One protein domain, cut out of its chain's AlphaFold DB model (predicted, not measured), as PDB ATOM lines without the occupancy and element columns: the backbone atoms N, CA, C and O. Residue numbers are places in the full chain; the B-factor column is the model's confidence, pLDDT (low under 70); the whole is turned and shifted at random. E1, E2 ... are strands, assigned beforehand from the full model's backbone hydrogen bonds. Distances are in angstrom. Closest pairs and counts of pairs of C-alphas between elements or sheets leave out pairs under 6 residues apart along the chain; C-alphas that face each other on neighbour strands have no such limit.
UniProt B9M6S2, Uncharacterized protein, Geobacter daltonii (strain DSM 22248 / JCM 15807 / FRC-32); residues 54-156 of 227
ATOM      1  N   PRO A  54     -49.801 -49.723  36.988       97.38
ATOM      2  CA  PRO A  54     -49.550 -48.486  37.704       97.38
ATOM      3  C   PRO A  54     -48.268 -47.818  37.205       97.38
ATOM      4  O   PRO A  54     -47.280 -48.477  36.870       97.38
ATOM      5  N   GLY A  55     -48.271 -46.497  37.191       97.25
ATOM      6  CA  GLY A  55     -47.112 -45.717  36.819       97.25
ATOM      7  C   GLY A  55     -47.242 -44.271  37.242       97.25
ATOM      8  O   GLY A  55     -48.172 -43.865  37.940       97.25
ATOM      9  N   PHE A  56     -46.268 -43.484  36.813       97.44
ATOM     10  CA  PHE A  56     -46.179 -42.081  37.156       97.44
ATOM     11  C   PHE A  56     -45.692 -41.247  35.978       97.44
ATOM     12  O   PHE A  56     -44.900 -41.704  35.159       97.44
ATOM     13  N   VAL A  57     -46.130 -39.994  35.916       96.94
ATOM     14  CA  VAL A  57     -45.623 -38.998  34.968       96.94
ATOM     15  C   VAL A  57     -44.894 -37.910  35.735       96.94
ATOM     16  O   VAL A  57     -45.427 -37.372  36.705       96.94
ATOM     17  N   ALA A  58     -43.690 -37.556  35.295       96.56
ATOM     18  CA  ALA A  58     -42.955 -36.436  35.869       96.56
ATOM     19  C   ALA A  58     -43.707 -35.110  35.641       96.56
ATOM     20  O   ALA A  58     -44.012 -34.736  34.504       96.56
ATOM     21  N   SER A  59     -43.998 -34.380  36.716       95.62
ATOM     22  CA  SER A  59     -44.765 -33.125  36.697       95.62
ATOM     23  C   SER A  59     -43.922 -31.914  36.272       95.62
ATOM     24  O   SER A  59     -44.448 -30.932  35.736       95.62
ATOM     25  N   THR A  60     -42.604 -31.997  36.467       93.69
ATOM     26  CA  THR A  60     -41.625 -30.936  36.219       93.69
ATOM     27  C   THR A  60     -40.291 -31.511  35.738       93.69
ATOM     28  O   THR A  60     -40.033 -32.704  35.884       93.69
ATOM     29  N   ASN A  61     -39.441 -30.657  35.160       94.12
ATOM     30  CA  ASN A  61     -38.042 -31.003  34.926       94.12
ATOM     31  C   ASN A  61     -37.298 -30.998  36.263       94.12
ATOM     32  O   ASN A  61     -37.471 -30.066  37.053       94.12
ATOM     33  N   TYR A  62     -36.459 -31.998  36.502       90.56
ATOM     34  CA  TYR A  62     -35.694 -32.090  37.737       90.56
ATOM     35  C   TYR A  62     -34.392 -32.881  37.559       90.56
ATOM     36  O   TYR A  62     -34.304 -33.785  36.729       90.56
ATOM     37  N   TYR A  63     -33.385 -32.535  38.359       90.94
ATOM     38  CA  TYR A  63     -32.109 -33.241  38.442       90.94
ATOM     39  C   TYR A  63     -32.067 -34.009  39.747       90.94
ATOM     40  O   TYR A  63     -32.082 -33.400  40.815       90.94
ATOM     41  N   LEU A  64     -32.011 -35.333  39.657       89.69
ATOM     42  CA  LEU A  64     -31.855 -36.160  40.844       89.69
ATOM     43  C   LEU A  64     -30.503 -35.867  41.496       89.69
ATOM     44  O   LEU A  64     -29.519 -35.676  40.774       89.69
ATOM     45  N   PRO A  65     -30.437 -35.814  42.837       88.81
ATOM     46  CA  PRO A  65     -29.144 -35.790  43.494       88.81
ATOM     47  C   PRO A  65     -28.375 -37.064  43.148       88.81
ATOM     48  O   PRO A  65     -28.967 -38.100  42.839       88.81
ATOM     49  N   GLU A  66     -27.051 -36.986  43.227       91.88
ATOM     50  CA  GLU A  66     -26.225 -38.186  43.191       91.88
ATOM     51  C   GLU A  66     -26.622 -39.105  44.351       91.88
ATOM     52  O   GLU A  66     -26.752 -38.653  45.494       91.88
ATOM     53  N   MET A  67     -26.835 -40.388  44.062       91.50
ATOM     54  CA  MET A  67     -27.182 -41.387  45.073       91.50
ATOM     55  C   MET A  67     -26.396 -42.662  44.822       91.50
ATOM     56  O   MET A  67     -26.326 -43.121  43.688       91.50
ATOM     57  N   ASP A  68     -25.806 -43.231  45.872       92.19
ATOM     58  CA  ASP A  68     -24.995 -44.451  45.788       92.19
ATOM     59  C   ASP A  68     -23.920 -44.394  44.689       92.19
ATOM     60  O   ASP A  68     -23.699 -45.365  43.965       92.19
ATOM     61  N   ASN A  69     -23.249 -43.241  44.562       93.75
ATOM     62  CA  ASN A  69     -22.243 -42.986  43.531       93.75
ATOM     63  C   ASN A  69     -22.808 -43.033  42.095       93.75
ATOM     64  O   ASN A  69     -22.037 -43.208  41.157       93.75
ATOM     65  N   LEU A  70     -24.128 -42.896  41.912       95.00
ATOM     66  CA  LEU A  70     -24.813 -42.860  40.619       95.00
ATOM     67  C   LEU A  70     -25.351 -41.464  40.309       95.00
ATOM     68  O   LEU A  70     -25.994 -40.817  41.138       95.00
ATOM     69  N   VAL A  71     -25.150 -41.048  39.064       95.88
ATOM     70  CA  VAL A  71     -25.645 -39.814  38.466       95.88
ATOM     71  C   VAL A  71     -26.629 -40.192  37.364       95.88
ATOM     72  O   VAL A  71     -26.267 -40.813  36.364       95.88
ATOM     73  N   PHE A  72     -27.891 -39.822  37.563       95.50
ATOM     74  CA  PHE A  72     -28.968 -40.077  36.611       95.50
ATOM     75  C   PHE A  72     -29.098 -38.933  35.603       95.50
ATOM     76  O   PHE A  72     -28.812 -37.776  35.940       95.50
ATOM     77  N   PRO A  73     -29.593 -39.212  34.384       95.62
ATOM     78  CA  PRO A  73     -29.933 -38.152  33.455       95.62
ATOM     79  C   PRO A  73     -31.082 -37.299  34.024       95.62
ATOM     80  O   PRO A  73     -31.859 -37.768  34.865       95.62
ATOM     81  N   PRO A  74     -31.241 -36.049  33.558       94.25
ATOM     82  CA  PRO A  74     -32.313 -35.183  34.033       94.25
ATOM     83  C   PRO A  74     -33.684 -35.803  33.756       94.25
ATOM     84  O   PRO A  74     -33.981 -36.197  32.623       94.25
ATOM     85  N   VAL A  75     -34.547 -35.828  34.771       94.31
ATOM     86  CA  VAL A  75     -35.943 -36.234  34.617       94.31
ATOM     87  C   VAL A  75     -36.676 -35.099  33.918       94.31
ATOM     88  O   VAL A  75     -36.747 -33.982  34.432       94.31
ATOM     89  N   LYS A  76     -37.211 -35.368  32.727       95.75
ATOM     90  CA  LYS A  76     -37.956 -34.377  31.948       95.75
ATOM     91  C   LYS A  76     -39.435 -34.436  32.307       95.75
ATOM     92  O   LYS A  76     -40.002 -35.509  32.501       95.75
ATOM     93  N   LYS A  77     -40.087 -33.277  32.336       96.06
ATOM     94  CA  LYS A  77     -41.543 -33.180  32.466       96.06
ATOM     95  C   LYS A  77     -42.217 -34.021  31.379       96.06
ATOM     96  O   LYS A  77     -41.866 -33.916  30.206       96.06
ATOM     97  N   GLY A  78     -43.215 -34.811  31.767       95.19
ATOM     98  CA  GLY A  78     -43.959 -35.689  30.863       95.19
ATOM     99  C   GLY A  78     -43.336 -37.072  30.655       95.19
ATOM    100  O   GLY A  78     -43.985 -37.927  30.053       95.19
ATOM    101  N   THR A  79     -42.122 -37.326  31.157       95.69
ATOM    102  CA  THR A  79     -41.521 -38.667  31.136       95.69
ATOM    103  C   THR A  79     -42.343 -39.633  31.988       95.69
ATOM    104  O   THR A  79     -42.770 -39.290  33.094       95.69
ATOM    105  N   VAL A  80     -42.562 -40.837  31.457       96.12
ATOM    106  CA  VAL A  80     -43.403 -41.877  32.061       96.12
ATOM    107  C   VAL A  80     -42.534 -42.911  32.770       96.12
ATOM    108  O   VAL A  80     -41.549 -43.392  32.219       96.12
ATOM    109  N   TRP A  81     -42.952 -43.279  33.973       97.06
ATOM    110  CA  TRP A  81     -42.361 -44.306  34.818       97.06
ATOM    111  C   TRP A  81     -43.362 -45.442  34.981       97.06
ATOM    112  O   TRP A  81     -44.503 -45.203  35.372       97.06
ATOM    113  N   VAL A  82     -42.952 -46.667  34.673       97.06
ATOM    114  CA  VAL A  82     -43.803 -47.863  34.729       97.06
ATOM    115  C   VAL A  82     -43.437 -48.669  35.960       97.06
ATOM    116  O   VAL A  82     -42.258 -48.952  36.174       97.06
ATOM    117  N   CYS A  83     -44.427 -49.038  36.766       97.88
ATOM    118  CA  CYS A  83     -44.202 -49.754  38.013       97.88
ATOM    119  C   CYS A  83     -44.602 -51.223  37.873       97.88
ATOM    120  O   CYS A  83     -45.758 -51.550  37.607       97.88
ATOM    121  N   ASN A  84     -43.632 -52.112  38.093       95.50
ATOM    122  CA  ASN A  84     -43.810 -53.565  37.981       95.50
ATOM    123  C   ASN A  84     -43.812 -54.265  39.346       95.50
ATOM    124  O   ASN A  84     -44.107 -55.456  39.433       95.50
ATOM    125  N   GLY A  85     -43.486 -53.536  40.414       96.19
ATOM    126  CA  GLY A  85     -43.430 -54.070  41.765       96.19
ATOM    127  C   GLY A  85     -43.936 -53.081  42.801       96.19
ATOM    128  O   GLY A  85     -44.085 -51.884  42.539       96.19
ATOM    129  N   LYS A  86     -44.197 -53.610  43.991       96.44
ATOM    130  CA  LYS A  86     -44.603 -52.848  45.166       96.44
ATOM    131  C   LYS A  86     -43.891 -53.395  46.399       96.44
ATOM    132  O   LYS A  86     -43.810 -54.615  46.558       96.44
ATOM    133  N   LEU A  87     -43.382 -52.500  47.235       95.38
ATOM    134  CA  LEU A  87     -42.816 -52.827  48.542       95.38
ATOM    135  C   LEU A  87     -43.937 -53.124  49.545       95.38
ATOM    136  O   LEU A  87     -45.080 -52.691  49.367       95.38
ATOM    137  N   SER A  88     -43.608 -53.801  50.645       93.50
ATOM    138  CA  SER A  88     -44.552 -54.051  51.744       93.50
ATOM    139  C   SER A  88     -45.050 -52.766  52.416       93.50
ATOM    140  O   SER A  88     -46.140 -52.762  52.984       93.50
ATOM    141  N   SER A  89     -44.285 -51.671  52.325       93.69
ATOM    142  CA  SER A  89     -44.709 -50.326  52.748       93.69
ATOM    143  C   SER A  89     -45.869 -49.773  51.915       93.69
ATOM    144  O   SER A  89     -46.578 -48.869  52.351       93.69
ATOM    145  N   GLY A  90     -46.074 -50.317  50.714       95.25
ATOM    146  CA  GLY A  90     -47.017 -49.819  49.726       95.25
ATOM    147  C   GLY A  90     -46.400 -48.885  48.680       95.25
ATOM    148  O   GLY A  90     -47.131 -48.423  47.803       95.25
ATOM    149  N   ASP A  91     -45.091 -48.636  48.734       96.25
ATOM    150  CA  ASP A  91     -44.379 -47.837  47.734       96.25
ATOM    151  C   ASP A  91     -44.167 -48.621  46.436       96.25
ATOM    152  O   ASP A  91     -44.057 -49.850  46.434       96.25
ATOM    153  N   TYR A  92     -44.126 -47.909  45.315       97.75
ATOM    154  CA  TYR A  92     -44.001 -48.507  43.992       97.75
ATOM    155  C   TYR A  92     -42.544 -48.618  43.563       97.75
ATOM    156  O   TYR A  92     -41.755 -47.702  43.781       97.75
ATOM    157  N   LEU A  93     -42.219 -49.721  42.890       97.50
ATOM    158  CA  LEU A  93     -40.934 -49.953  42.242       97.50
ATOM    159  C   LEU A  93     -41.086 -49.719  40.743       97.50
ATOM    160  O   LEU A  93     -41.727 -50.513  40.042       97.50
ATOM    161  N   CYS A  94     -40.518 -48.616  40.267       97.81
ATOM    162  CA  CYS A  94     -40.765 -48.092  38.933       97.81
ATOM    163  C   CYS A  94     -39.478 -47.939  38.127       97.81
ATOM    164  O   CYS A  94     -38.407 -47.687  38.667       97.81
ATOM    165  N   LEU A  95     -39.589 -48.054  36.810       96.44
ATOM    166  CA  LEU A  95     -38.501 -47.800  35.872       96.44
ATOM    167  C   LEU A  95     -38.964 -46.831  34.790       96.44
ATOM    168  O   LEU A  95     -40.135 -46.827  34.407       96.44
ATOM    169  N   CYS A  96     -38.044 -46.017  34.292       95.94
ATOM    170  CA  CYS A  96     -38.277 -45.189  33.120       95.94
ATOM    171  C   CYS A  96     -37.814 -45.965  31.881       95.94
ATOM    172  O   CYS A  96     -36.615 -46.215  31.770       95.94
ATOM    173  N   PRO A  97     -38.705 -46.331  30.943       92.38
ATOM    174  CA  PRO A  97     -38.308 -47.063  29.737       92.38
ATOM    175  C   PRO A  97     -37.330 -46.292  28.838       92.38
ATOM    176  O   PRO A  97     -36.632 -46.900  28.033       92.38
ATOM    177  N   ASP A  98     -37.280 -44.964  28.980       92.81
ATOM    178  CA  ASP A  98     -36.398 -44.084  28.208       92.81
ATOM    179  C   ASP A  98     -34.990 -43.948  28.826       92.81
ATOM    180  O   ASP A  98     -34.138 -43.274  28.248       92.81
ATOM    181  N   ILE A  99     -34.747 -44.531  30.008       94.56
ATOM    182  CA  ILE A  99     -33.444 -44.521  30.687       94.56
ATOM    183  C   ILE A  99     -32.870 -45.933  30.646       94.56
ATOM    184  O   ILE A  99     -33.489 -46.881  31.122       94.56
ATOM    185  N   SER A 100     -31.660 -46.052  30.114       95.00
ATOM    186  CA  SER A 100     -30.888 -47.292  30.066       95.00
ATOM    187  C   SER A 100     -29.598 -47.183  30.882       95.00
ATOM    188  O   SER A 100     -29.210 -46.098  31.315       95.00
ATOM    189  N   GLU A 101     -28.916 -48.305  31.107       93.88
ATOM    190  CA  GLU A 101     -27.684 -48.384  31.906       93.88
ATOM    191  C   GLU A 101     -26.607 -47.405  31.416       93.88
ATOM    192  O   GLU A 101     -25.928 -46.767  32.214       93.88
ATOM    193  N   LYS A 102     -26.493 -47.216  30.097       94.12
ATOM    194  CA  LYS A 102     -25.535 -46.279  29.481       94.12
ATOM    195  C   LYS A 102     -25.825 -44.805  29.779       94.12
ATOM    196  O   LYS A 102     -24.931 -43.979  29.613       94.12
ATOM    197  N   ASP A 103     -27.059 -44.476  30.155       95.06
ATOM    198  CA  ASP A 103     -27.480 -43.102  30.438       95.06
ATOM    199  C   ASP A 103     -27.201 -42.721  31.897       95.06
ATOM    200  O   ASP A 103     -27.221 -41.540  32.241       95.06
ATOM    201  N   VAL A 104     -26.932 -43.714  32.750       95.75
ATOM    202  CA  VAL A 104     -26.572 -43.536  34.156       95.75
ATOM    203  C   VAL A 104     -25.067 -43.702  34.291       95.75
ATOM    204  O   VAL A 104     -24.501 -44.710  33.874       95.75
ATOM    205  N   THR A 105     -24.397 -42.721  34.888       96.75
ATOM    206  CA  THR A 105     -22.952 -42.790  35.135       96.75
ATOM    207  C   THR A 105     -22.659 -42.875  36.618       96.75
ATOM    208  O   THR A 105     -23.474 -42.521  37.460       96.75
ATOM    209  N   THR A 106     -21.455 -43.309  36.952       95.00
ATOM    210  CA  THR A 106     -20.893 -43.113  38.283       95.00
ATOM    211  C   THR A 106     -20.498 -41.646  38.492       95.00
ATOM    212  O   THR A 106     -20.431 -40.885  37.520       95.00
ATOM    213  N   SER A 107     -20.172 -41.233  39.723       91.94
ATOM    214  CA  SER A 107     -19.648 -39.876  39.995       91.94
ATOM    215  C   SER A 107     -18.367 -39.544  39.214       91.94
ATOM    216  O   SER A 107     -18.082 -38.383  38.932       91.94
ATOM    217  N   THR A 108     -17.611 -40.567  38.800       94.31
ATOM    218  CA  THR A 108     -16.410 -40.426  37.967       94.31
ATOM    219  C   THR A 108     -16.711 -40.395  36.465       94.31
ATOM    220  O   THR A 108     -15.788 -40.329  35.656       94.31
ATOM    221  N   GLY A 109     -17.988 -40.438  36.072       93.94
ATOM    222  CA  GLY A 109     -18.435 -40.372  34.678       93.94
ATOM    223  C   GLY A 109     -18.406 -41.707  33.930       93.94
ATOM    224  O   GLY A 109     -18.640 -41.734  32.724       93.94
ATOM    225  N   ILE A 110     -18.132 -42.822  34.613       94.69
ATOM    226  CA  ILE A 110     -18.128 -44.154  33.990       94.69
ATOM    227  C   ILE A 110     -19.576 -44.649  33.866       94.69
ATOM    228  O   ILE A 110     -20.252 -44.676  34.894       94.69
ATOM    229  N   PRO A 111     -20.058 -45.066  32.677       94.62
ATOM    230  CA  PRO A 111     -21.396 -45.637  32.517       94.62
ATOM    231  C   PRO A 111     -21.640 -46.853  33.415       94.62
ATOM    232  O   PRO A 111     -20.723 -47.637  33.680       94.62
ATOM    233  N   LEU A 112     -22.882 -47.030  33.862       92.75
ATOM    234  CA  LEU A 112     -23.271 -48.166  34.686       92.75
ATOM    235  C   LEU A 112     -23.121 -49.468  33.886       92.75
ATOM    236  O   LEU A 112     -23.653 -49.609  32.789       92.75
ATOM    237  N   ALA A 113     -22.387 -50.432  34.444       89.50
ATOM    238  CA  ALA A 113     -22.183 -51.750  33.835       89.50
ATOM    239  C   ALA A 113     -23.118 -52.832  34.407       89.50
ATOM    240  O   ALA A 113     -23.131 -53.966  33.931       89.50
ATOM    241  N   THR A 114     -23.866 -52.502  35.460       88.56
ATOM    242  CA  THR A 114     -24.792 -53.398  36.159       88.56
ATOM    243  C   THR A 114     -26.239 -53.036  35.840       88.56
ATOM    244  O   THR A 114     -26.509 -52.030  35.191       88.56
ATOM    245  N   LYS A 115     -27.186 -53.855  36.313       91.88
ATOM    246  CA  LYS A 115     -28.617 -53.574  36.161       91.88
ATOM    247  C   LYS A 115     -28.975 -52.216  36.764       91.88
ATOM    248  O   LYS A 115     -28.510 -51.886  37.857       91.88
ATOM    249  N   LEU A 116     -29.848 -51.483  36.079       93.62
ATOM    250  CA  LEU A 116     -30.433 -50.264  36.623       93.62
ATOM    251  C   LEU A 116     -31.202 -50.548  37.925       93.62
ATOM    252  O   LEU A 116     -32.008 -51.486  37.969       93.62
ATOM    253  N   PRO A 117     -31.005 -49.735  38.977       95.44
ATOM    254  CA  PRO A 117     -31.887 -49.772  40.130       95.44
ATOM    255  C   PRO A 117     -33.282 -49.256  39.752       95.44
ATOM    256  O   PRO A 117     -33.440 -48.388  38.890       95.44
ATOM    257  N   LEU A 118     -34.300 -49.775  40.432       96.50
ATOM    258  CA  LEU A 118     -35.671 -49.289  40.315       96.50
ATOM    259  C   LEU A 118     -35.853 -48.052  41.192       96.50
ATOM    260  O   LEU A 118     -35.258 -47.940  42.261       96.50
ATOM    261  N   PHE A 119     -36.706 -47.133  40.766       96.19
ATOM    262  CA  PHE A 119     -37.100 -45.981  41.563       96.19
ATOM    263  C   PHE A 119     -38.169 -46.394  42.558       96.19
ATOM    264  O   PHE A 119     -39.169 -47.001  42.175       96.19
ATOM    265  N   ILE A 120     -37.980 -46.010  43.815       96.31
ATOM    266  CA  ILE A 120     -39.005 -46.110  44.846       96.31
ATOM    267  C   ILE A 120     -39.826 -44.824  44.779       96.31
ATOM    268  O   ILE A 120     -39.329 -43.740  45.098       96.31
ATOM    269  N   ILE A 121     -41.075 -44.931  44.330       96.06
ATOM    270  CA  ILE A 121     -42.004 -43.801  44.222       96.06
ATOM    271  C   ILE A 121     -43.190 -44.050  45.146       96.06
ATOM    272  O   ILE A 121     -43.880 -45.068  45.045       96.06
ATOM    273  N   LYS A 122     -43.453 -43.103  46.047       95.62
ATOM    274  CA  LYS A 122     -44.576 -43.199  46.983       95.62
ATOM    275  C   LYS A 122     -45.916 -43.045  46.260       95.62
ATOM    276  O   LYS A 122     -45.972 -42.394  45.214       95.62
ATOM    277  N   PRO A 123     -47.035 -43.530  46.827       95.56
ATOM    278  CA  PRO A 123     -48.352 -43.413  46.195       95.56
ATOM    279  C   PRO A 123     -48.780 -41.982  45.836       95.56
ATOM    280  O   PRO A 123     -49.526 -41.789  44.880       95.56
ATOM    281  N   TRP A 124     -48.296 -40.976  46.568       93.88
ATOM    282  CA  TRP A 124     -48.554 -39.556  46.300       93.88
ATOM    283  C   TRP A 124     -47.519 -38.889  45.377       93.88
ATOM    284  O   TRP A 124     -47.526 -37.667  45.237       93.88
ATOM    285  N   GLY A 125     -46.631 -39.664  44.746       94.56
ATOM    286  CA  GLY A 125     -45.718 -39.170  43.715       94.56
ATOM    287  C   GLY A 125     -44.443 -38.497  44.226       94.56
ATOM    288  O   GLY A 125     -43.831 -37.683  43.534       94.56
ATOM    289  N   GLU A 126     -44.038 -38.815  45.450       94.31
ATOM    290  CA  GLU A 126     -42.732 -38.444  45.991       94.31
ATOM    291  C   GLU A 126     -41.683 -39.488  45.590       94.31
ATOM    292  O   GLU A 126     -41.935 -40.690  45.694       94.31
ATOM    293  N   PHE A 127     -40.504 -39.034  45.163       94.12
ATOM    294  CA  PHE A 127     -39.346 -39.914  45.006       94.12
ATOM    295  C   PHE A 127     -38.743 -40.221  46.380       94.12
ATOM    296  O   PHE A 127     -38.400 -39.298  47.117       94.12
ATOM    297  N   ALA A 128     -38.640 -41.504  46.726       94.06
ATOM    298  CA  ALA A 128     -38.183 -41.954  48.039       94.06
ATOM    299  C   ALA A 128     -36.782 -42.577  48.023       94.06
ATOM    300  O   ALA A 128     -36.164 -42.680  49.082       94.06
ATOM    301  N   GLY A 129     -36.274 -42.998  46.861       95.00
ATOM    302  CA  GLY A 129     -34.970 -43.643  46.770       95.00
ATOM    303  C   GLY A 129     -34.843 -44.650  45.631       95.00
ATOM    304  O   GLY A 129     -35.624 -44.651  44.679       95.00
ATOM    305  N   LEU A 130     -33.847 -45.525  45.747       95.69
ATOM    306  CA  LEU A 130     -33.536 -46.585  44.790       95.69
ATOM    307  C   LEU A 130     -33.703 -47.964  45.416       95.69
ATOM    308  O   LEU A 130     -33.423 -48.161  46.594       95.69
ATOM    309  N   TYR A 131     -34.096 -48.932  44.596       96.31
ATOM    310  CA  TYR A 131     -34.173 -50.339  44.956       96.31
ATOM    311  C   TYR A 131     -33.302 -51.179  44.018       96.31
ATOM    312  O   TYR A 131     -33.449 -51.144  42.793       96.31
ATOM    313  N   TYR A 132     -32.397 -51.954  44.605       94.81
ATOM    314  CA  TYR A 132     -31.418 -52.782  43.914       94.81
ATOM    315  C   TYR A 132     -31.896 -54.234  43.885       94.81
ATOM    316  O   TYR A 132     -31.833 -54.945  44.884       94.81
ATOM    317  N   THR A 133     -32.381 -54.676  42.723       91.19
ATOM    318  CA  THR A 133     -32.993 -56.011  42.551       91.19
ATOM    319  C   THR A 133     -32.016 -57.180  42.707       91.19
ATOM    320  O   THR A 133     -32.436 -58.303  42.961       91.19
ATOM    321  N   ASP A 134     -30.721 -56.941  42.525       90.44
ATOM    322  CA  ASP A 134     -29.654 -57.936  42.651       90.44
ATOM    323  C   ASP A 134     -29.277 -58.225  44.108       90.44
ATOM    324  O   ASP A 134     -28.870 -59.338  44.434       90.44
ATOM    325  N   THR A 135     -29.426 -57.226  44.973       91.31
ATOM    326  CA  THR A 135     -29.035 -57.272  46.387       91.31
ATOM    327  C   THR A 135     -30.216 -57.180  47.345       91.31
ATOM    328  O   THR A 135     -30.005 -57.278  48.550       91.31
ATOM    329  N   ASP A 136     -31.436 -57.002  46.827       91.19
ATOM    330  CA  ASP A 136     -32.653 -56.747  47.608       91.19
ATOM    331  C   ASP A 136     -32.468 -55.586  48.604       91.19
ATOM    332  O   ASP A 136     -32.838 -55.649  49.775       91.19
ATOM    333  N   ARG A 137     -31.794 -54.526  48.140       93.56
ATOM    334  CA  ARG A 137     -31.386 -53.387  48.971       93.56
ATOM    335  C   ARG A 137     -32.154 -52.130  48.590       93.56
ATOM    336  O   ARG A 137     -32.157 -51.727  47.429       93.56
ATOM    337  N   GLU A 138     -32.706 -51.459  49.590       93.56
ATOM    338  CA  GLU A 138     -33.252 -50.107  49.474       93.56
ATOM    339  C   GLU A 138     -32.177 -49.066  49.831       93.56
ATOM    340  O   GLU A 138     -31.470 -49.202  50.831       93.56
ATOM    341  N   SER A 139     -32.057 -48.017  49.020       93.69
ATOM    342  CA  SER A 139     -31.255 -46.826  49.309       93.69
ATOM    343  C   SER A 139     -32.175 -45.613  49.337       93.69
ATOM    344  O   SER A 139     -32.639 -45.137  48.298       93.69
ATOM    345  N   GLY A 140     -32.504 -45.165  50.547       89.12
ATOM    346  CA  GLY A 140     -33.432 -44.063  50.773       89.12
ATOM    347  C   GLY A 140     -32.806 -42.699  50.492       89.12
ATOM    348  O   GLY A 140     -31.640 -42.450  50.799       89.12
ATOM    349  N   GLN A 141     -33.608 -41.780  49.964       82.75
ATOM    350  CA  GLN A 141     -33.230 -40.385  49.803       82.75
ATOM    351  C   GLN A 141     -33.593 -39.582  51.061       82.75
ATOM    352  O   GLN A 141     -34.730 -39.601  51.522       82.75
ATOM    353  N   VAL A 142     -32.629 -38.823  51.592       72.44
ATOM    354  CA  VAL A 142     -32.822 -37.997  52.803       72.44
ATOM    355  C   VAL A 142     -33.690 -36.760  52.532       72.44
ATOM    356  O   VAL A 142     -34.425 -36.302  53.402       72.44
ATOM    357  N   ASN A 143     -33.627 -36.220  51.313       73.94
ATOM    358  CA  ASN A 143     -34.422 -35.068  50.902       73.94
ATOM    359  C   ASN A 143     -35.686 -35.546  50.190       73.94
ATOM    360  O   ASN A 143     -35.631 -35.891  49.016       73.94
ATOM    361  N   HIS A 144     -36.815 -35.547  50.894       68.12
ATOM    362  CA  HIS A 144     -38.112 -35.911  50.330       68.12
ATOM    363  C   HIS A 144     -38.528 -34.921  49.235       68.12
ATOM    364  O   HIS A 144     -38.850 -33.761  49.502       68.12
ATOM    365  N   LEU A 145     -38.516 -35.368  47.979       73.25
ATOM    366  CA  LEU A 145     -38.878 -34.539  46.831       73.25
ATOM    367  C   LEU A 145     -40.359 -34.718  46.501       73.25
ATOM    368  O   LEU A 145     -40.760 -35.628  45.772       73.25
ATOM    369  N   HIS A 146     -41.184 -33.848  47.077       78.88
ATOM    370  CA  HIS A 146     -42.637 -33.937  46.970       78.88
ATOM    371  C   HIS A 146     -43.144 -33.452  45.606       78.88
ATOM    372  O   HIS A 146     -42.661 -32.461  45.061       78.88
ATOM    373  N   GLY A 147     -44.177 -34.120  45.086       78.75
ATOM    374  CA  GLY A 147     -44.927 -33.664  43.911       78.75
ATOM    375  C   GLY A 147     -44.178 -33.761  42.580       78.75
ATOM    376  O   GLY A 147     -44.615 -33.156  41.599       78.75
ATOM    377  N   LEU A 148     -43.071 -34.508  42.519       89.94
ATOM    378  CA  LEU A 148     -42.325 -34.730  41.276       89.94
ATOM    379  C   LEU A 148     -43.078 -35.612  40.286       89.94
ATOM    380  O   LEU A 148     -42.903 -35.468  39.077       89.94
ATOM    381  N   PHE A 149     -43.910 -36.512  40.795       95.62
ATOM    382  CA  PHE A 149     -44.595 -37.524  40.016       95.62
ATOM    383  C   PHE A 149     -46.106 -37.429  40.210       95.62
ATOM    384  O   PHE A 149     -46.597 -37.131  41.293       95.62
ATOM    385  N   VAL A 150     -46.863 -37.683  39.148       96.88
ATOM    386  CA  VAL A 150     -48.326 -37.773  39.184       96.88
ATOM    387  C   VAL A 150     -48.712 -39.188  38.802       96.88
ATOM    388  O   VAL A 150     -48.285 -39.667  37.752       96.88
ATOM    389  N   TYR A 151     -49.493 -39.853  39.654       96.69
ATOM    390  CA  TYR A 151     -49.970 -41.210  39.396       96.69
ATOM    391  C   TYR A 151     -50.757 -41.273  38.079       96.69
ATOM    392  O   TYR A 151     -51.586 -40.406  37.797       96.69
ATOM    393  N   THR A 152     -50.519 -42.317  37.293       95.94
ATOM    394  CA  THR A 152     -51.290 -42.645  36.092       95.94
ATOM    395  C   THR A 152     -51.327 -44.153  35.886       95.94
ATOM    396  O   THR A 152     -50.408 -44.865  36.284       95.94
ATOM    397  N   ASP A 153     -52.336 -44.640  35.174       94.94
ATOM    398  CA  ASP A 153     -52.275 -45.975  34.586       94.94
ATOM    399  C   ASP A 153     -51.498 -45.887  33.265       94.94
ATOM    400  O   ASP A 153     -51.777 -45.017  32.433       94.94
ATOM    401  N   VAL A 154     -50.499 -46.751  33.078       95.50
ATOM    402  CA  VAL A 154     -49.657 -46.804  31.877       95.50
ATOM    403  C   VAL A 154     -50.115 -47.959  30.986       95.50
ATOM    404  O   VAL A 154     -49.962 -49.119  31.380       95.50
ATOM    405  N   PRO A 155     -50.663 -47.675  29.788       95.69
ATOM    406  CA  PRO A 155     -51.068 -48.704  28.836       95.69
ATOM    407  C   PRO A 155     -49.900 -49.589  28.387       95.69
ATOM    408  O   PRO A 155     -48.813 -49.097  28.084       95.69
ATOM    409  N   LEU A 156     -50.155 -50.892  28.303       93.62
ATOM    410  CA  LEU A 156     -49.238 -51.904  27.780       93.62
ATOM    411  C   LEU A 156     -49.389 -52.072  26.267       93.62
ATOM    412  O   LEU A 156     -50.422 -51.713  25.703       93.62
TER     413      LEU A 156
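AT A GLANCE: This is residues 54 to 156 of the 227 residues of an uncharacterized protein of Geobacter daltonii (strain DSM 22248 / JCM 15807 / FRC-32) (UniProt B9M6S2). Look for one antiparallel sheet of seven strands, strongly twisted and folded back on itself: the leaf E6 E5 E4 partly faces the leaf E2 E1 E7, with E3 as the hinge. Two long loop stretches, residues 59 to 79 and 96 to 117, join in a lobe of loops away from E1 and E7, where residues 70 to 71 pair with 105 to 106. The printed part has 103 residues, no named helix and strands E1 to E7 along the chain, in the sheet order E6 E5 E4 E3 E2 E1 E7; the class is all strand, with 42 residues in named elements, under half. The whole is compact, with a radius of gyration of the C-alphas of 12.7 A and spans of 35 by 30 by 28 A.

IN THESE COORDINATES: Begin at one edge with E6, residues 137 to 145, 20.4 A long, which bends by 75 degrees at residue 142. Beside it find E5, residues 127 to 132, 15.2 A, then E4, residues 118 to 121, 9.2 A, beginning at C-alpha 118 (-35.671, -49.289, 40.315). E3, residues 92 to 95, is 9.8 A long, and E2, residues 80 to 86, is 17.1 A. E1, residues 54 to 58, runs 13.9 A from C-alpha 54 at (-49.550, -48.486, 37.704). E7, residues 149 to 155, runs 17.1 A to C-alpha 155 at (-51.068, -48.704, 28.836).

HOW THE PARTS SIT: E1 to E6 form a meander, each strand the antiparallel neighbour of the one before, and each successive pair is a hairpin. Across E6 and E5, at 165 degrees, N 139 and O 130 are 2.8 A apart. E5 and E4 stand at 152 degrees, with N 120 and O 129 at 2.9 A. For E4 and E3 look at N 94 and O 119, 2.8 A. For E3 and E2 look at N 95 and O 82, 2.9 A. E2 is staggered, pairing with E1 over residues 80 to 82 and with E3 over 82 to 86; N 81 and O 56 are 2.8 A apart. E7 is the antiparallel neighbour of E1 at 130 degrees, with N 57 and O 150 at 2.8 A. Between the leaves, the closest C-alphas of E5 and E7 are those of Phe 127 and Phe 149, 7.6 A apart. The edge strands E6 and E7 are apart.

THE WHOLE: The C-alphas farthest apart are those of Thr 108 and Pro 155, 36.8 A. The printed part has no cut. The links E1 to E2, 21 residues, and E3 to E4, 22 residues, are long; the others are tight. The mean pLDDT of the printed part is 93.2, and residue 144, in E6, is the one under 70.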